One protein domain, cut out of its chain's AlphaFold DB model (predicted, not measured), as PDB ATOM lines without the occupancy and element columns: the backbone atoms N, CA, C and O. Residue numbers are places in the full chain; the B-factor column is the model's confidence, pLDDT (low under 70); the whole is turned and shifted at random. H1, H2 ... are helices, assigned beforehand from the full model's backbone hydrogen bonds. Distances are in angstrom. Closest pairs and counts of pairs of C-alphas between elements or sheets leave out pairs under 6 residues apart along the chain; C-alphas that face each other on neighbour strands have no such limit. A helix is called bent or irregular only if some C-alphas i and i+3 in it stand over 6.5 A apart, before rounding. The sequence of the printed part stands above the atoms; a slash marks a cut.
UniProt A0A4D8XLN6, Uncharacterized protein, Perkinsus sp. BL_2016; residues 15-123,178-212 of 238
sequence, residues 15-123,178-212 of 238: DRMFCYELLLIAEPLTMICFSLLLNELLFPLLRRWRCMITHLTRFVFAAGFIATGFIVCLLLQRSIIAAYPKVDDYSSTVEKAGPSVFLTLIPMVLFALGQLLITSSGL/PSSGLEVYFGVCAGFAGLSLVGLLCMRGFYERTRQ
ATOM      1  N   ASP A  15     163.574  68.263  98.001       68.81
ATOM      2  CA  ASP A  15     163.006  69.592  97.771       68.81
ATOM      3  C   ASP A  15     161.549  69.527  97.283       68.81
ATOM      4  O   ASP A  15     160.717  70.362  97.648       68.81
ATOM      5  N   ARG A  16     161.193  68.503  96.495       64.31
ATOM      6  CA  ARG A  16     159.819  68.319  96.000       64.31
ATOM      7  C   ARG A  16     158.902  67.778  97.085       64.31
ATOM      8  O   ARG A  16     157.755  68.213  97.174       64.31
ATOM      9  N   MET A  17     159.408  66.883  97.935       67.06
ATOM     10  CA  MET A  17     158.666  66.373  99.092       67.06
ATOM     11  C   MET A  17     158.276  67.518 100.036       67.06
ATOM     12  O   MET A  17     157.108  67.633 100.407       67.06
ATOM     13  N   PHE A  18     159.212  68.434 100.307       73.06
ATOM     14  CA  PHE A  18     158.953  69.630 101.109       73.06
ATOM     15  C   PHE A  18     157.861  70.526 100.506       73.06
ATOM     16  O   PHE A  18     156.989  71.014 101.223       73.06
ATOM     17  N   CYS A  19     157.840  70.711  99.182       70.81
ATOM     18  CA  CYS A  19     156.803  71.498  98.515       70.81
ATOM     19  C   CYS A  19     155.387  70.916  98.666       70.81
ATOM     20  O   CYS A  19     154.439  71.683  98.849       70.81
ATOM     21  N   TYR A  20     155.222  69.591  98.595       71.44
ATOM     22  CA  TYR A  20     153.912  68.954  98.790       71.44
ATOM     23  C   TYR A  20     153.437  69.054 100.239       71.44
ATOM     24  O   TYR A  20     152.263  69.340 100.479       71.44
ATOM     25  N   GLU A  21     154.342  68.868 101.200       79.75
ATOM     26  CA  GLU A  21     154.031  69.071 102.615       79.75
ATOM     27  C   GLU A  21     153.632  70.523 102.887       79.75
ATOM     28  O   GLU A  21     152.639  70.767 103.572       79.75
ATOM     29  N   LEU A  22     154.333  71.480 102.272       79.25
ATOM     30  CA  LEU A  22     154.022  72.902 102.373       79.25
ATOM     31  C   LEU A  22     152.638  73.227 101.796       79.25
ATOM     32  O   LEU A  22     151.903  74.016 102.383       79.25
ATOM     33  N   LEU A  23     152.247  72.580 100.695       79.06
ATOM     34  CA  LEU A  23     150.918  72.721 100.101       79.06
ATOM     35  C   LEU A  23     149.809  72.194 101.033       79.06
ATOM     36  O   LEU A  23     148.763  72.825 101.167       79.06
ATOM     37  N   LEU A  24     150.048  71.066 101.711       80.75
ATOM     38  CA  LEU A  24     149.093  70.453 102.640       80.75
ATOM     39  C   LEU A  24     148.868  71.314 103.895       80.75
ATOM     40  O   LEU A  24     147.744  71.426 104.384       80.75
ATOM     41  N   ILE A  25     149.931  71.930 104.421       87.31
ATOM     42  CA  ILE A  25     149.854  72.776 105.623       87.31
ATOM     43  C   ILE A  25     149.467  74.226 105.317       87.31
ATOM     44  O   ILE A  25     149.079  74.947 106.236       87.31
ATOM     45  N   ALA A  26     149.554  74.669 104.059       86.50
ATOM     46  CA  ALA A  26     149.311  76.059 103.679       86.50
ATOM     47  C   ALA A  26     147.905  76.533 104.062       86.50
ATOM     48  O   ALA A  26     147.753  77.621 104.618       86.50
ATOM     49  N   GLU A  27     146.880  75.724 103.804       87.62
ATOM     50  CA  GLU A  27     145.488  76.068 104.099       87.62
ATOM     51  C   GLU A  27     145.216  76.228 105.612       87.62
ATOM     52  O   GLU A  27     144.811  77.324 106.019       87.62
ATOM     53  N   PRO A  28     145.486  75.227 106.482       90.50
ATOM     54  CA  PRO A  28     145.259  75.378 107.919       90.50
ATOM     55  C   PRO A  28     146.158  76.450 108.548       90.50
ATOM     56  O   PRO A  28     145.705  77.186 109.425       90.50
ATOM     57  N   LEU A  29     147.404  76.603 108.081       91.50
ATOM     58  CA  LEU A  29     148.292  77.670 108.544       91.50
ATOM     59  C   LEU A  29     147.715  79.047 108.206       91.50
ATOM     60  O   LEU A  29     147.655  79.921 109.070       91.50
ATOM     61  N   THR A  30     147.228  79.224 106.974       90.81
ATOM     62  CA  THR A  30     146.583  80.469 106.543       90.81
ATOM     63  C   THR A  30     145.357  80.761 107.396       90.81
ATOM     64  O   THR A  30     145.193  81.892 107.846       90.81
ATOM     65  N   MET A  31     144.526  79.757 107.692       90.44
ATOM     66  CA  MET A  31     143.374  79.935 108.580       90.44
ATOM     67  C   MET A  31     143.780  80.395 109.980       90.44
ATOM     68  O   MET A  31     143.180  81.333 110.503       90.44
ATOM     69  N   ILE A  32     144.805  79.783 110.579       92.94
ATOM     70  CA  ILE A  32     145.288  80.163 111.912       92.94
ATOM     71  C   ILE A  32     145.822  81.596 111.878       92.94
ATOM     72  O   ILE A  32     145.336  82.444 112.629       92.94
ATOM     73  N   CYS A  33     146.752  81.901 110.972       92.12
ATOM     74  CA  CYS A  33     147.337  83.234 110.846       92.12
ATOM     75  C   CYS A  33     146.271  84.304 110.600       92.12
ATOM     76  O   CYS A  33     146.294  85.364 111.227       92.12
ATOM     77  N   PHE A  34     145.303  84.026 109.728       90.00
ATOM     78  CA  PHE A  34     144.264  84.991 109.405       90.00
ATOM     79  C   PHE A  34     143.213  85.117 110.505       90.00
ATOM     80  O   PHE A  34     142.701  86.209 110.718       90.00
ATOM     81  N   SER A  35     142.918  84.055 111.257       89.25
ATOM     82  CA  SER A  35     142.037  84.148 112.428       89.25
ATOM     83  C   SER A  35     142.620  85.077 113.498       89.25
ATOM     84  O   SER A  35     141.904  85.926 114.032       89.25
ATOM     85  N   LEU A  36     143.933  84.994 113.737       91.31
ATOM     86  CA  LEU A  36     144.651  85.903 114.629       91.31
ATOM     87  C   LEU A  36     144.626  87.331 114.076       91.31
ATOM     88  O   LEU A  36     144.312  88.265 114.808       91.31
ATOM     89  N   LEU A  37     144.865  87.503 112.773       89.88
ATOM     90  CA  LEU A  37     144.796  88.807 112.113       89.88
ATOM     91  C   LEU A  37     143.395  89.434 112.207       89.88
ATOM     92  O   LEU A  37     143.260  90.631 112.458       89.88
ATOM     93  N   LEU A  38     142.336  88.646 112.020       85.69
ATOM     94  CA  LEU A  38     140.957  89.115 112.131       85.69
ATOM     95  C   LEU A  38     140.644  89.585 113.554       85.69
ATOM     96  O   LEU A  38     140.067  90.662 113.723       85.69
ATOM     97  N   ASN A  39     141.059  88.804 114.552       85.06
ATOM     98  CA  ASN A  39     140.802  89.085 115.961       85.06
ATOM     99  C   ASN A  39     141.586  90.294 116.477       85.06
ATOM    100  O   ASN A  39     140.996  91.185 117.088       85.06
ATOM    101  N   GLU A  40     142.884  90.354 116.184       88.12
ATOM    102  CA  GLU A  40     143.794  91.357 116.745       88.12
ATOM    103  C   GLU A  40     143.879  92.639 115.913       88.12
ATOM    104  O   GLU A  40     144.132  93.712 116.457       88.12
ATOM    105  N   LEU A  41     143.668  92.565 114.595       86.00
ATOM    106  CA  LEU A  41     143.819  93.718 113.705       86.00
ATOM    107  C   LEU A  41     142.486  94.155 113.098       86.00
ATOM    108  O   LEU A  41     142.100  95.318 113.234       86.00
ATOM    109  N   LEU A  42     141.765  93.248 112.432       82.56
ATOM    110  CA  LEU A  42     140.615  93.646 111.618       82.56
ATOM    111  C   LEU A  42     139.433  94.128 112.469       82.56
ATOM    112  O   LEU A  42     138.897  95.206 112.216       82.56
ATOM    113  N   PHE A  43     139.018  93.371 113.487       81.12
ATOM    114  CA  PHE A  43     137.898  93.765 114.345       81.12
ATOM    115  C   PHE A  43     138.129  95.061 115.134       81.12
ATOM    116  O   PHE A  43     137.209  95.890 115.148       81.12
ATOM    117  N   PRO A  44     139.303  95.317 115.748       82.25
ATOM    118  CA  PRO A  44     139.546  96.606 116.386       82.25
ATOM    119  C   PRO A  44     139.594  97.762 115.377       82.25
ATOM    120  O   PRO A  44     139.043  98.827 115.674       82.25
ATOM    121  N   LEU A  45     140.146  97.568 114.168       81.94
ATOM    122  CA  LEU A  45     140.090  98.594 113.114       81.94
ATOM    123  C   LEU A  45     138.652  98.894 112.673       81.94
ATOM    124  O   LEU A  45     138.255 100.057 112.617       81.94
ATOM    125  N   LEU A  46     137.847  97.865 112.412       81.88
ATOM    126  CA  LEU A  46     136.436  98.020 112.040       81.88
ATOM    127  C   LEU A  46     135.634  98.726 113.132       81.88
ATOM    128  O   LEU A  46     134.802  99.583 112.826       81.88
ATOM    129  N   ARG A  47     135.906  98.416 114.406       82.56
ATOM    130  CA  ARG A  47     135.280  99.102 115.542       82.56
ATOM    131  C   ARG A  47     135.679 100.579 115.577       82.56
ATOM    132  O   ARG A  47     134.823 101.424 115.829       82.56
ATOM    133  N   ARG A  48     136.936 100.907 115.252       85.50
ATOM    134  CA  ARG A  48     137.414 102.294 115.136       85.50
ATOM    135  C   ARG A  48     136.755 103.045 113.974       85.50
ATOM    136  O   ARG A  48     136.497 104.238 114.100       85.50
ATOM    137  N   TRP A  49     136.431 102.354 112.884       82.88
ATOM    138  CA  TRP A  49     135.776 102.929 111.702       82.88
ATOM    139  C   TRP A  49     134.241 102.912 111.741       82.88
ATOM    140  O   TRP A  49     133.611 103.323 110.773       82.88
ATOM    141  N   ARG A  50     133.621 102.481 112.851       73.25
ATOM    142  CA  ARG A  50     132.152 102.407 113.041       73.25
ATOM    143  C   ARG A  50     131.398 101.573 111.991       73.25
ATOM    144  O   ARG A  50     130.170 101.582 111.968       73.25
ATOM    145  N   CYS A  51     132.102 100.790 111.180       70.00
ATOM    146  CA  CYS A  51     131.499  99.844 110.251       70.00
ATOM    147  C   CYS A  51     131.288  98.510 110.973       70.00
ATOM    148  O   CYS A  51     132.170  97.651 110.987       70.00
ATOM    149  N   MET A  52     130.114  98.319 111.584       66.19
ATOM    150  CA  MET A  52     129.709  96.984 112.028       66.19
ATOM    151  C   MET A  52     129.435  96.117 110.801       66.19
ATOM    152  O   MET A  52     128.374  96.193 110.183       66.19
ATOM    153  N   ILE A  53     130.420  95.294 110.451       71.44
ATOM    154  CA  ILE A  53     130.274  94.254 109.438       71.44
ATOM    155  C   ILE A  53     129.183  93.284 109.899       71.44
ATOM    156  O   ILE A  53     129.335  92.595 110.909       71.44
ATOM    157  N   THR A  54     128.087  93.221 109.144       79.81
ATOM    158  CA  THR A  54     127.016  92.247 109.360       79.81
ATOM    159  C   THR A  54     127.469  90.853 108.923       79.81
ATOM    160  O   THR A  54     128.272  90.724 107.993       79.81
ATOM    161  N   HIS A  55     126.928  89.792 109.534       83.19
ATOM    162  CA  HIS A  55     127.247  88.407 109.145       83.19
ATOM    163  C   HIS A  55     127.049  88.175 107.637       83.19
ATOM    164  O   HIS A  55     127.866  87.520 106.997       83.19
ATOM    165  N   LEU A  56     126.027  88.798 107.039       83.75
ATOM    166  CA  LEU A  56     125.767  88.687 105.604       83.75
ATOM    167  C   LEU A  56     126.852  89.334 104.735       83.75
ATOM    168  O   LEU A  56     127.243  88.764 103.721       83.75
ATOM    169  N   THR A  57     127.392  90.489 105.137       85.81
ATOM    170  CA  THR A  57     128.524  91.085 104.407       85.81
ATOM    171  C   THR A  57     129.768  90.199 104.461       85.81
ATOM    172  O   THR A  57     130.455  90.081 103.450       85.81
ATOM    173  N   ARG A  58     130.015  89.491 105.575       89.62
ATOM    174  CA  ARG A  58     131.105  88.499 105.666       89.62
ATOM    175  C   ARG A  58     130.901  87.342 104.693       89.62
ATOM    176  O   ARG A  58     131.856  86.961 104.027       89.62
ATOM    177  N   PHE A  59     129.670  86.844 104.549       90.62
ATOM    178  CA  PHE A  59     129.347  85.818 103.553       90.62
ATOM    179  C   PHE A  59     129.578  86.285 102.114       90.62
ATOM    180  O   PHE A  59     130.105  85.525 101.308       90.62
ATOM    181  N   VAL A  60     129.235  87.534 101.793       91.94
ATOM    182  CA  VAL A  60     129.485  88.108 100.460       91.94
ATOM    183  C   VAL A  60     130.986  88.194 100.173       91.94
ATOM    184  O   VAL A  60     131.426  87.756  99.113       91.94
ATOM    185  N   PHE A  61     131.786  88.699 101.118       92.00
ATOM    186  CA  PHE A  61     133.246  88.722 100.965       92.00
ATOM    187  C   PHE A  61     133.821  87.314 100.813       92.00
ATOM    188  O   PHE A  61     134.650  87.080  99.937       92.00
ATOM    189  N   ALA A  62     133.342  86.365 101.613       93.19
ATOM    190  CA  ALA A  62     133.775  84.982 101.549       93.19
ATOM    191  C   ALA A  62     133.489  84.326 100.193       93.19
ATOM    192  O   ALA A  62     134.385  83.739  99.589       93.19
ATOM    193  N   ALA A  63     132.263  84.474  99.684       93.19
ATOM    194  CA  ALA A  63     131.887  83.985  98.363       93.19
ATOM    195  C   ALA A  63     132.724  84.651  97.258       93.19
ATOM    196  O   ALA A  63     133.113  83.985  96.302       93.19
ATOM    197  N   GLY A  64     133.071  85.934  97.415       94.62
ATOM    198  CA  GLY A  64     133.994  86.640  96.525       94.62
ATOM    199  C   GLY A  64     135.405  86.038  96.515       94.62
ATOM    200  O   GLY A  64     135.954  85.791  95.441       94.62
ATOM    201  N   PHE A  65     135.981  85.746  97.685       95.31
ATOM    202  CA  PHE A  65     137.292  85.087  97.784       95.31
ATOM    203  C   PHE A  65     137.284  83.683  97.169       95.31
ATOM    204  O   PHE A  65     138.195  83.336  96.425       95.31
ATOM    205  N   ILE A  66     136.229  82.897  97.393       94.50
ATOM    206  CA  ILE A  66     136.113  81.553  96.807       94.50
ATOM    207  C   ILE A  66     135.937  81.627  95.285       94.50
ATOM    208  O   ILE A  66     136.605  80.900  94.552       94.50
ATOM    209  N   ALA A  67     135.082  82.523  94.786       94.81
ATOM    210  CA  ALA A  67     134.884  82.701  93.348       94.81
ATOM    211  C   ALA A  67     136.181  83.136  92.653       94.81
ATOM    212  O   ALA A  67     136.554  82.570  91.626       94.81
ATOM    213  N   THR A  68     136.906  84.096  93.236       94.56
ATOM    214  CA  THR A  68     138.213  84.526  92.718       94.56
ATOM    215  C   THR A  68     139.260  83.418  92.805       94.56
ATOM    216  O   THR A  68     139.999  83.236  91.842       94.56
ATOM    217  N   GLY A  69     139.275  82.615  93.873       93.88
ATOM    218  CA  GLY A  69     140.128  81.429  93.991       93.88
ATOM    219  C   GLY A  69     139.918  80.438  92.842       93.88
ATOM    220  O   GLY A  69     140.882  80.044  92.188       93.88
ATOM    221  N   PHE A  70     138.664  80.110  92.510       93.75
ATOM    222  CA  PHE A  70     138.365  79.228  91.374       93.75
ATOM    223  C   PHE A  70     138.724  79.844  90.017       93.75
ATOM    224  O   PHE A  70     139.199  79.128  89.136       93.75
ATOM    225  N   ILE A  71     138.557  81.159  89.841       93.81
ATOM    226  CA  ILE A  71     139.006  81.859  88.626       93.81
ATOM    227  C   ILE A  71     140.532  81.780  88.496       93.81
ATOM    228  O   ILE A  71     141.033  81.497  87.411       93.81
ATOM    229  N   VAL A  72     141.280  81.975  89.586       92.38
ATOM    230  CA  VAL A  72     142.744  81.839  89.580       92.38
ATOM    231  C   VAL A  72     143.148  80.404  89.240       92.38
ATOM    232  O   VAL A  72     144.007  80.229  88.382       92.38
ATOM    233  N   CYS A  73     142.494  79.383  89.809       89.25
ATOM    234  CA  CYS A  73     142.725  77.984  89.428       89.25
ATOM    235  C   CYS A  73     142.473  77.735  87.936       89.25
ATOM    236  O   CYS A  73     143.268  77.064  87.285       89.25
ATOM    237  N   LEU A  74     141.398  78.299  87.379       89.81
ATOM    238  CA  LEU A  74     141.076  78.182  85.957       89.81
ATOM    239  C   LEU A  74     142.148  78.830  85.070       89.81
ATOM    240  O   LEU A  74     142.563  78.242  84.073       89.81
ATOM    241  N   LEU A  75     142.604  80.035  85.422       89.19
ATOM    242  CA  LEU A  75     143.651  80.744  84.681       89.19
ATOM    243  C   LEU A  75     144.996  80.028  84.776       89.19
ATOM    244  O   LEU A  75     145.707  79.921  83.780       89.19
ATOM    245  N   LEU A  76     145.326  79.519  85.962       86.06
ATOM    246  CA  LEU A  76     146.545  78.767  86.203       86.06
ATOM    247  C   LEU A  76     146.522  77.469  85.390       86.06
ATOM    248  O   LEU A  76     147.476  77.203  84.666       86.06
ATOM    249  N   GLN A  77     145.397  76.749  85.377       83.62
ATOM    250  CA  GLN A  77     145.231  75.573  84.526       83.62
ATOM    251  C   GLN A  77     145.396  75.921  83.043       83.62
ATOM    252  O   GLN A  77     146.212  75.296  82.374       83.62
ATOM    253  N   ARG A  78     144.736  76.976  82.551       82.62
ATOM    254  CA  ARG A  78     144.901  77.453  81.165       82.62
ATOM    255  C   ARG A  78     146.334  77.795  80.809       82.62
ATOM    256  O   ARG A  78     146.786  77.476  79.713       82.62
ATOM    257  N   SER A  79     147.051  78.440  81.725       80.25
ATOM    258  CA  SER A  79     148.459  78.772  81.518       80.25
ATOM    259  C   SER A  79     149.327  77.518  81.402       80.25
ATOM    260  O   SER A  79     150.223  77.486  80.566       80.25
ATOM    261  N   ILE A  80     149.013  76.463  82.163       77.38
ATOM    262  CA  ILE A  80     149.700  75.170  82.081       77.38
ATOM    263  C   ILE A  80     149.394  74.497  80.742       77.38
ATOM    264  O   ILE A  80     150.322  74.082  80.054       77.38
ATOM    265  N   ILE A  81     148.125  74.427  80.330       74.06
ATOM    266  CA  ILE A  81     147.752  73.806  79.048       74.06
ATOM    267  C   ILE A  81     148.428  74.539  77.878       74.06
ATOM    268  O   ILE A  81     148.968  73.905  76.973       74.06
ATOM    269  N   ALA A  82     148.453  75.875  77.912       74.31
ATOM    270  CA  ALA A  82     149.082  76.693  76.878       74.31
ATOM    271  C   ALA A  82     150.617  76.588  76.859       74.31
ATOM    272  O   ALA A  82     151.214  76.691  75.790       74.31
ATOM    273  N   ALA A  83     151.255  76.397  78.017       70.69
ATOM    274  CA  ALA A  83     152.705  76.230  78.123       70.69
ATOM    275  C   ALA A  83     153.182  74.839  77.670       70.69
ATOM    276  O   ALA A  83     154.327  74.702  77.244       70.69
ATOM    277  N   TYR A  84     152.307  73.828  77.721       65.06
ATOM    278  CA  TYR A  84     152.626  72.439  77.386       65.06
ATOM    279  C   TYR A  84     151.712  71.854  76.295       65.06
ATOM    280  O   TYR A  84     150.987  70.885  76.542       65.06
ATOM    281  N   PRO A  85     151.735  72.392  75.061       56.66
ATOM    282  CA  PRO A  85     151.030  71.775  73.950       56.66
ATOM    283  C   PRO A  85     151.782  70.504  73.523       56.66
ATOM    284  O   PRO A  85     152.816  70.600  72.877       56.66
ATOM    285  N   LYS A  86     151.264  69.330  73.920       56.06
ATOM    286  CA  LYS A  86     151.625  67.975  73.439       56.06
ATOM    287  C   LYS A  86     153.099  67.809  73.032       56.06
ATOM    288  O   LYS A  86     153.442  67.915  71.858       56.06
ATOM    289  N   VAL A  87     153.956  67.507  74.004       46.09
ATOM    290  CA  VAL A  87     155.321  67.034  73.740       46.09
ATOM    291  C   VAL A  87     155.337  65.526  73.977       46.09
ATOM    292  O   VAL A  87     155.003  65.079  75.071       46.09
ATOM    293  N   ASP A  88     155.725  64.759  72.955       49.94
ATOM    294  CA  ASP A  88     155.803  63.285  72.968       49.94
ATOM    295  C   ASP A  88     156.830  62.731  73.985       49.94
ATOM    296  O   ASP A  88     156.904  61.525  74.211       49.94
ATOM    297  N   ASP A  89     157.599  63.612  74.635       46.72
ATOM    298  CA  ASP A  89     158.553  63.291  75.695       46.72
ATOM    299  C   ASP A  89     158.321  64.174  76.940       46.72
ATOM    300  O   ASP A  89     158.865  65.270  77.114       46.72
ATOM    301  N   TYR A  90     157.446  63.681  77.817       49.69
ATOM    302  CA  TYR A  90     157.044  64.330  79.070       49.69
ATOM    303  C   TYR A  90     158.165  64.390  80.118       49.69
ATOM    304  O   TYR A  90     158.120  65.211  81.037       49.69
ATOM    305  N   SER A  91     159.166  63.517  79.998       49.12
ATOM    306  CA  SER A  91     160.168  63.283  81.039       49.12
ATOM    307  C   SER A  91     161.198  64.412  81.153       49.12
ATOM    308  O   SER A  91     161.582  64.790  82.257       49.12
ATOM    309  N   SER A  92     161.583  65.016  80.027       42.62
ATOM    310  CA  SER A  92     162.672  65.998  79.941       42.62
ATOM    311  C   SER A  92     162.212  67.463  79.999       42.62
ATOM    312  O   SER A  92     163.022  68.370  80.211       42.62
ATOM    313  N   THR A  93     160.905  67.716  79.856       44.00
ATOM    314  CA  THR A  93     160.342  69.079  79.744       44.00
ATOM    315  C   THR A  93     159.702  69.579  81.050       44.00
ATOM    316  O   THR A  93     159.687  70.783  81.321       44.00
ATOM    317  N   VAL A  94     159.233  68.670  81.915       49.38
ATOM    318  CA  VAL A  94     158.678  69.005  83.245       49.38
ATOM    319  C   VAL A  94     159.770  69.479  84.215       49.38
ATOM    320  O   VAL A  94     159.500  70.316  85.076       49.38
ATOM    321  N   GLU A  95     161.019  69.036  84.040       46.81
ATOM    322  CA  GLU A  95     162.158  69.474  84.864       46.81
ATOM    323  C   GLU A  95     162.496  70.966  84.733       46.81
ATOM    324  O   GLU A  95     163.091  71.524  85.653       46.81
ATOM    325  N   LYS A  96     162.128  71.634  83.629       43.75
ATOM    326  CA  LYS A  96     162.616  72.995  83.332       43.75
ATOM    327  C   LYS A  96     161.603  74.128  83.481       43.75
ATOM    328  O   LYS A  96     162.036  75.278  83.506       43.75
ATOM    329  N   ALA A  97     160.297  73.863  83.568       45.72
ATOM    330  CA  ALA A  97     159.308  74.949  83.475       45.72
ATOM    331  C   ALA A  97     157.964  74.719  84.191       45.72
ATOM    332  O   ALA A  97     156.993  75.401  83.867       45.72
ATOM    333  N   GLY A  98     157.864  73.765  85.129       52.06
ATOM    334  CA  GLY A  98     156.609  73.561  85.864       52.06
ATOM    335  C   GLY A  98     156.172  74.859  86.567       52.06
ATOM    336  O   GLY A  98     157.039  75.579  87.077       52.06
ATOM    337  N   PRO A  99     154.865  75.200  86.603       55.69
ATOM    338  CA  PRO A  99     154.396  76.371  87.339       55.69
ATOM    339  C   PRO A  99     154.922  76.285  88.770       55.69
ATOM    340  O   PRO A  99     154.788  75.253  89.431       55.69
ATOM    341  N   SER A 100     155.565  77.355  89.239       65.88
ATOM    342  CA  SER A 100     156.140  77.370  90.581       65.88
ATOM    343  C   SER A 100     155.065  76.988  91.599       65.88
ATOM    344  O   SER A 100     153.964  77.535  91.544       65.88
ATOM    345  N   VAL A 101     155.387  76.111  92.552       68.81
ATOM    346  CA  VAL A 101     154.480  75.710  93.649       68.81
ATOM    347  C   VAL A 101     153.895  76.938  94.366       68.81
ATOM    348  O   VAL A 101     152.751  76.929  94.815       68.81
ATOM    349  N   PHE A 102     154.642  78.045  94.373       74.25
ATOM    350  CA  PHE A 102     154.227  79.343  94.894       74.25
ATOM    351  C   PHE A 102     153.006  79.964  94.198       74.25
ATOM    352  O   PHE A 102     152.223  80.648  94.852       74.25
ATOM    353  N   LEU A 103     152.790  79.718  92.903       79.25
ATOM    354  CA  LEU A 103     151.601  80.201  92.186       79.25
ATOM    355  C   LEU A 103     150.336  79.463  92.645       79.25
ATOM    356  O   LEU A 103     149.269  80.068  92.721       79.25
ATOM    357  N   THR A 104     150.462  78.189  93.025       81.62
ATOM    358  CA  THR A 104     149.364  77.375  93.570       81.62
ATOM    359  C   THR A 104     148.978  77.791  94.993       81.62
ATOM    360  O   THR A 104     147.841  77.573  95.408       81.62
ATOM    361  N   LEU A 105     149.867  78.464  95.733       86.19
ATOM    362  CA  LEU A 105     149.544  78.998  97.063       86.19
ATOM    363  C   LEU A 105     148.497  80.113  97.009       86.19
ATOM    364  O   LEU A 105     147.696  80.239  97.930       86.19
ATOM    365  N   ILE A 106     148.466  80.907  95.936       89.81
ATOM    366  CA  ILE A 106     147.540  82.040  95.796       89.81
ATOM    367  C   ILE A 106     146.070  81.593  95.903       89.81
ATOM    368  O   ILE A 106     145.367  82.105  96.780       89.81
ATOM    369  N   PRO A 107     145.571  80.649  95.077       91.19
ATOM    370  CA  PRO A 107     144.192  80.189  95.205       91.19
ATOM    371  C   PRO A 107     143.930  79.479  96.539       91.19
ATOM    372  O   PRO A 107     142.850  79.652  97.094       91.19
ATOM    373  N   MET A 108     144.904  78.754  97.103       89.75
ATOM    374  CA  MET A 108     144.743  78.114  98.418       89.75
ATOM    375  C   MET A 108     144.528  79.119  99.543       89.75
ATOM    376  O   MET A 108     143.629  78.943 100.365       89.75
ATOM    377  N   VAL A 109     145.302  80.205  99.555       91.69
ATOM    378  CA  VAL A 109     145.106  81.298 100.508       91.69
ATOM    379  C   VAL A 109     143.710  81.889 100.331       91.69
ATOM    380  O   VAL A 109     142.984  82.026 101.309       91.69
ATOM    381  N   LEU A 110     143.282  82.174  99.097       93.62
ATOM    382  CA  LEU A 110     141.943  82.711  98.828       93.62
ATOM    383  C   LEU A 110     140.821  81.781  99.324       93.62
ATOM    384  O   LEU A 110     139.867  82.256  99.947       93.62
ATOM    385  N   PHE A 111     140.941  80.469  99.111       93.44
ATOM    386  CA  PHE A 111     139.979  79.496  99.630       93.44
ATOM    387  C   PHE A 111     139.968  79.458 101.158       93.44
ATOM    388  O   PHE A 111     138.889  79.548 101.746       93.44
ATOM    389  N   ALA A 112     141.140  79.438 101.801       92.88
ATOM    390  CA  ALA A 112     141.258  79.470 103.257       92.88
ATOM    391  C   ALA A 112     140.583  80.715 103.859       92.88
ATOM    392  O   ALA A 112     139.849  80.616 104.844       92.88
ATOM    393  N   LEU A 113     140.782  81.886 103.241       92.81
ATOM    394  CA  LEU A 113     140.154  83.145 103.657       92.81
ATOM    395  C   LEU A 113     138.632  83.091 103.543       92.81
ATOM    396  O   LEU A 113     137.919  83.459 104.482       92.81
ATOM    397  N   GLY A 114     138.128  82.632 102.399       93.56
ATOM    398  CA  GLY A 114     136.696  82.501 102.176       93.56
ATOM    399  C   GLY A 114     136.058  81.509 103.145       93.56
ATOM    400  O   GLY A 114     135.052  81.819 103.786       93.56
ATOM    401  N   GLN A 115     136.675  80.345 103.326       93.00
ATOM    402  CA  GLN A 115     136.185  79.317 104.233       93.00
ATOM    403  C   GLN A 115     136.177  79.803 105.684       93.00
ATOM    404  O   GLN A 115     135.150  79.679 106.346       93.00
ATOM    405  N   LEU A 116     137.243  80.455 106.156       93.25
ATOM    406  CA  LEU A 116     137.297  81.023 107.505       93.25
ATOM    407  C   LEU A 116     136.145  82.009 107.764       93.25
ATOM    408  O   LEU A 116     135.499  81.960 108.816       93.25
ATOM    409  N   LEU A 117     135.856  82.890 106.804       91.94
ATOM    410  CA  LEU A 117     134.772  83.868 106.918       91.94
ATOM    411  C   LEU A 117     133.384  83.212 106.916       91.94
ATOM    412  O   LEU A 117     132.529  83.623 107.704       91.94
ATOM    413  N   ILE A 118     133.158  82.189 106.084       92.50
ATOM    414  CA  ILE A 118     131.904  81.416 106.065       92.50
ATOM    415  C   ILE A 118     131.723  80.640 107.368       92.50
ATOM    416  O   ILE A 118     130.652  80.713 107.967       92.50
ATOM    417  N   THR A 119     132.745  79.915 107.828       92.31
ATOM    418  CA  THR A 119     132.643  79.061 109.018       92.31
ATOM    419  C   THR A 119     132.428  79.890 110.279       92.31
ATOM    420  O   THR A 119     131.498  79.611 111.032       92.31
ATOM    421  N   SER A 120     133.221  80.946 110.488       91.00
ATOM    422  CA  SER A 120     133.076  81.821 111.661       91.00
ATOM    423  C   SER A 120     131.717  82.524 111.691       91.00
ATOM    424  O   SER A 120     131.004  82.462 112.693       91.00
ATOM    425  N   SER A 121     131.318  83.139 110.576       90.19
ATOM    426  CA  SER A 121     130.066  83.899 110.496       90.19
ATOM    427  C   SER A 121     128.840  82.999 110.523       90.19
ATOM    428  O   SER A 121     127.823  83.382 111.091       90.19
ATOM    429  N   GLY A 122     128.916  81.815 109.917       90.50
ATOM    430  CA  GLY A 122     127.814  80.864 109.887       90.50
ATOM    431  C   GLY A 122     127.550  80.219 111.232       90.50
ATOM    432  O   GLY A 122     126.393  80.141 111.628       90.50
ATOM    433  N   LEU A 123     128.590  79.862 111.986       91.12
ATOM    434  CA  LEU A 123     128.413  79.371 113.354       91.12
ATOM    435  C   LEU A 123     127.815  80.449 114.266       91.12
ATOM    436  O   LEU A 123     126.863  80.175 114.996       91.12
ATOM    437  N   PRO A 178     147.668  67.756  80.899       52.41
ATOM    438  CA  PRO A 178     146.792  68.906  81.033       52.41
ATOM    439  C   PRO A 178     145.475  68.540  80.352       52.41
ATOM    440  O   PRO A 178     145.243  68.838  79.182       52.41
ATOM    441  N   SER A 179     144.624  67.816  81.075       57.09
ATOM    442  CA  SER A 179     143.333  67.416  80.560       57.09
ATOM    443  C   SER A 179     142.455  68.658  80.523       57.09
ATOM    444  O   SER A 179     142.280  69.376  81.515       57.09
ATOM    445  N   SER A 180     141.896  68.920  79.347       60.41
ATOM    446  CA  SER A 180     140.906  69.974  79.121       60.41
ATOM    447  C   SER A 180     139.733  69.879  80.107       60.41
ATOM    448  O   SER A 180     139.130  70.892  80.454       60.41
ATOM    449  N   GLY A 181     139.444  68.683  80.636       68.94
ATOM    450  CA  GLY A 181     138.392  68.457  81.623       68.94
ATOM    451  C   GLY A 181     138.614  69.146  82.978       68.94
ATOM    452  O   GLY A 181     137.631  69.517  83.622       68.94
ATOM    453  N   LEU A 182     139.860  69.378  83.416       77.06
ATOM    454  CA  LEU A 182     140.118  70.043  84.704       77.06
ATOM    455  C   LEU A 182     139.779  71.542  84.644       77.06
ATOM    456  O   LEU A 182     139.264  72.106  85.611       77.06
ATOM    457  N   GLU A 183     139.986  72.178  83.486       82.69
ATOM    458  CA  GLU A 183     139.515  73.547  83.246       82.69
ATOM    459  C   GLU A 183     137.993  73.631  83.308       82.69
ATOM    460  O   GLU A 183     137.448  74.544  83.926       82.69
ATOM    461  N   VAL A 184     137.296  72.667  82.699       84.06
ATOM    462  CA  VAL A 184     135.828  72.617  82.732       84.06
ATOM    463  C   VAL A 184     135.342  72.460  84.171       84.06
ATOM    464  O   VAL A 184     134.436  73.182  84.583       84.06
ATOM    465  N   TYR A 185     135.980  71.597  84.967       87.25
ATOM    466  CA  TYR A 185     135.655  71.438  86.385       87.25
ATOM    467  C   TYR A 185     135.806  72.752  87.165       87.25
ATOM    468  O   TYR A 185     134.846  73.204  87.795       87.25
ATOM    469  N   PHE A 186     136.960  73.424  87.072       90.00
ATOM    470  CA  PHE A 186     137.161  74.709  87.751       90.00
ATOM    471  C   PHE A 186     136.239  75.808  87.226       90.00
ATOM    472  O   PHE A 186     135.772  76.627  88.014       90.00
ATOM    473  N   GLY A 187     135.923  75.808  85.931       90.06
ATOM    474  CA  GLY A 187     134.956  76.722  85.332       90.06
ATOM    475  C   GLY A 187     133.547  76.530  85.895       90.06
ATOM    476  O   GLY A 187     132.891  77.509  86.253       90.06
ATOM    477  N   VAL A 188     133.094  75.282  86.050       91.25
ATOM    478  CA  VAL A 188     131.795  74.973  86.669       91.25
ATOM    479  C   VAL A 188     131.786  75.374  88.146       91.25
ATOM    480  O   VAL A 188     130.834  76.017  88.592       91.25
ATOM    481  N   CYS A 189     132.847  75.077  88.901       91.38
ATOM    482  CA  CYS A 189     132.970  75.502  90.298       91.38
ATOM    483  C   CYS A 189     132.987  77.033  90.442       91.38
ATOM    484  O   CYS A 189     132.293  77.569  91.308       91.38
ATOM    485  N   ALA A 190     133.706  77.745  89.569       93.19
ATOM    486  CA  ALA A 190     133.701  79.205  89.514       93.19
ATOM    487  C   ALA A 190     132.299  79.749  89.207       93.19
ATOM    488  O   ALA A 190     131.858  80.702  89.844       93.19
ATOM    489  N   GLY A 191     131.574  79.115  88.280       93.00
ATOM    490  CA  GLY A 191     130.187  79.448  87.963       93.00
ATOM    491  C   GLY A 191     129.253  79.266  89.160       93.00
ATOM    492  O   GLY A 191     128.473  80.165  89.469       93.00
ATOM    493  N   PHE A 192     129.372  78.151  89.886       93.06
ATOM    494  CA  PHE A 192     128.582  77.896  91.093       93.06
ATOM    495  C   PHE A 192     128.902  78.904  92.208       93.06
ATOM    496  O   PHE A 192     127.991  79.470  92.815       93.06
ATOM    497  N   ALA A 193     130.186  79.199  92.429       92.50
ATOM    498  CA  ALA A 193     130.621  80.214  93.383       92.50
ATOM    499  C   ALA A 193     130.116  81.616  92.992       92.50
ATOM    500  O   ALA A 193     129.578  82.335  93.835       92.50
ATOM    501  N   GLY A 194     130.193  81.986  91.713       93.50
ATOM    502  CA  GLY A 194     129.668  83.250  91.194       93.50
ATOM    503  C   GLY A 194     128.149  83.364  91.337       93.50
ATOM    504  O   GLY A 194     127.647  84.390  91.795       93.50
ATOM    505  N   LEU A 195     127.409  82.296  91.034       94.56
ATOM    506  CA  LEU A 195     125.961  82.246  91.235       94.56
ATOM    507  C   LEU A 195     125.602  82.396  92.719       94.56
ATOM    508  O   LEU A 195     124.677  83.136  93.054       94.56
ATOM    509  N   SER A 196     126.357  81.752  93.611       92.25
ATOM    510  CA  SER A 196     126.166  81.890  95.058       92.25
ATOM    511  C   SER A 196     126.419  83.324  95.539       92.25
ATOM    512  O   SER A 196     125.647  83.843  96.343       92.25
ATOM    513  N   LEU A 197     127.429  84.004  94.986       93.44
ATOM    514  CA  LEU A 197     127.723  85.406  95.277       93.44
ATOM    515  C   LEU A 197     126.560  86.310  94.852       93.44
ATOM    516  O   LEU A 197     126.108  87.137  95.642       93.44
ATOM    517  N   VAL A 198     126.033  86.124  93.639       93.69
ATOM    518  CA  VAL A 198     124.851  86.861  93.158       93.69
ATOM    519  C   VAL A 198     123.638  86.572  94.044       93.69
ATOM    520  O   VAL A 198     122.949  87.501  94.455       93.69
ATOM    521  N   GLY A 199     123.411  85.308  94.409       92.38
ATOM    522  CA  GLY A 199     122.341  84.913  95.325       92.38
ATOM    523  C   GLY A 199     122.436  85.621  96.680       92.38
ATOM    524  O   GLY A 199     121.442  86.168  97.158       92.38
ATOM    525  N   LEU A 200     123.632  85.690  97.270       90.75
ATOM    526  CA  LEU A 200     123.880  86.400  98.528       90.75
ATOM    527  C   LEU A 200     123.682  87.916  98.397       90.75
ATOM    528  O   LEU A 200     123.128  88.541  99.303       90.75
ATOM    529  N   LEU A 201     124.085  88.509  97.271       90.50
ATOM    530  CA  LEU A 201     123.853  89.928  96.988       90.50
ATOM    531  C   LEU A 201     122.359  90.242  96.845       90.50
ATOM    532  O   LEU A 201     121.894  91.228  97.412       90.50
ATOM    533  N   CYS A 202     121.589  89.388  96.169       89.94
ATOM    534  CA  CYS A 202     120.134  89.525  96.068       89.94
ATOM    535  C   CYS A 202     119.453  89.372  97.437       89.94
ATOM    536  O   CYS A 202     118.571  90.155  97.793       89.94
ATOM    537  N   MET A 203     119.902  88.407  98.245       87.94
ATOM    538  CA  MET A 203     119.384  88.181  99.598       87.94
ATOM    539  C   MET A 203     119.716  89.315 100.568       87.94
ATOM    540  O   MET A 203     119.045  89.450 101.590       87.94
ATOM    541  N   ARG A 204     120.695  90.172 100.255       83.25
ATOM    542  CA  ARG A 204     121.052  91.325 101.087       83.25
ATOM    543  C   ARG A 204     119.880  92.255 101.355       83.25
ATOM    544  O   ARG A 204     119.620  92.564 102.516       83.25
ATOM    545  N   GLY A 205     119.151  92.646 100.311       78.06
ATOM    546  CA  GLY A 205     117.995  93.534 100.463       78.06
ATOM    547  C   GLY A 205     116.874  92.894 101.286       78.06
ATOM    548  O   GLY A 205     116.249  93.552 102.116       78.06
ATOM    549  N   PHE A 206     116.659  91.588 101.112       83.00
ATOM    550  CA  PHE A 206     115.665  90.844 101.883       83.00
ATOM    551  C   PHE A 206     116.050  90.739 103.366       83.00
ATOM    552  O   PHE A 206     115.243  91.044 104.243       83.00
ATOM    553  N   TYR A 207     117.301  90.376 103.650       81.62
ATOM    554  CA  TYR A 207     117.797  90.187 105.011       81.62
ATOM    555  C   TYR A 207     117.800  91.487 105.823       81.62
ATOM    556  O   TYR A 207     117.438  91.476 107.001       81.62
ATOM    557  N   GLU A 208     118.154  92.621 105.209       79.25
ATOM    558  CA  GLU A 208     118.084  93.931 105.870       79.25
ATOM    559  C   GLU A 208     116.650  94.255 106.321       79.25
ATOM    560  O   GLU A 208     116.451  94.725 107.444       79.25
ATOM    561  N   ARG A 209     115.644  93.901 105.511       81.38
ATOM    562  CA  ARG A 209     114.229  94.090 105.849       81.38
ATOM    563  C   ARG A 209     113.777  93.189 106.999       81.38
ATOM    564  O   ARG A 209     113.144  93.661 107.939       81.38
ATOM    565  N   THR A 210     114.125  91.902 106.972       80.31
ATOM    566  CA  THR A 210     113.770  90.965 108.053       80.31
ATOM    567  C   THR A 210     114.450  91.334 109.371       80.31
ATOM    568  O   THR A 210     113.858  91.192 110.440       80.31
ATOM    569  N   ARG A 211     115.684  91.849 109.311       78.56
ATOM    570  CA  ARG A 211     116.418  92.312 110.492       78.56
ATOM    571  C   ARG A 211     115.713  93.480 111.177       78.56
ATOM    572  O   ARG A 211     115.639  93.480 112.401       78.56
ATOM    573  N   GLN A 212     115.186  94.440 110.417       81.00
ATOM    574  CA  GLN A 212     114.437  95.565 110.985       81.00
ATOM    575  C   GLN A 212     113.189  95.092 111.736       81.00
ATOM    576  O   GLN A 212     112.997  95.474 112.886       81.00
TER     577      GLN A 212
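Overview. This is residues 15 to 123 and 178 to 212 of the 238 residues of an uncharacterized protein of Perkinsus sp. BL_2016 (UniProt A0A4D8XLN6). Three long helices, H5, H2 and H4, lie side by side in an uneven row with H2 between, and the bent helix H1 covers the far side of H4, its arm H1b crossing H4. Short H3 lies at one end, where residues 87 to 92 stick out. The printed part has 144 residues with five named helices, H1 to H5 in chain order, and no named strand: all helix, mostly aligned. It is loose, with a radius of gyration of the C-alphas of 18.9 A and spans of 65 by 31 by 23 A.

Arrangement. Start at H1, residues 15 to 48, assigned as one helix by its hydrogen bonds but bent: C-alphas 24 and 27 are 6.8 A apart, and arms H1a (15 to 24) and H1b (27 to 48) stand at a steep tilt of 50 degrees. H1b is irregular, with C-alphas 40 and 43 6.8 A apart. H1b, with residues 27 to 35 alone, touches H4, residues 101 to 123, closest at the C-alphas of Glu 27 and Ala 112, 5.5 A, at a steep tilt of 57 degrees. H2, residues 55 to 83, touches H4 at Ala 62 and Gly 114, closest C-alphas 3.9 A, at a shallow tilt of 20 degrees, opposite ways. H5, residues 180 to 212, touches H2 at Ala 193 and Ala 67, closest C-alphas 4.9 A, at a shallow tilt of 14 degrees, opposite ways. H3, residues 90 to 97, touches no helix. Every O i to N i+4 pair is within hydrogen-bond range in H1a and H2, against 16 of 18 in H1b, 16 of 19 in H4, 27 of 29 in H5 and 0 of 4 in H3, where 1 of 5 O i to N i+3 pairs is.

Along the chain. Find C-alpha 15 at (163.006, 69.592, 97.771), where H1a begins; H1b spans 29.6 A, H2 41.9 A and H4 32.9 A. H5 runs 48.7 A to C-alpha 212 at (114.437, 95.565, 110.985).

Size, cuts and confidence. The C-alphas of Asp 89 and Gln 212 are farthest apart, 65.1 A. Residues 124 to 177 are not printed, and C-alphas 123 and 178 are 38.6 A apart across this cut. Of the links printed whole, H3 to H4 is tight and the others short. Look for pLDDT under 70 at residues 15 to 17, 52, 84 to 101 and 178 to 181.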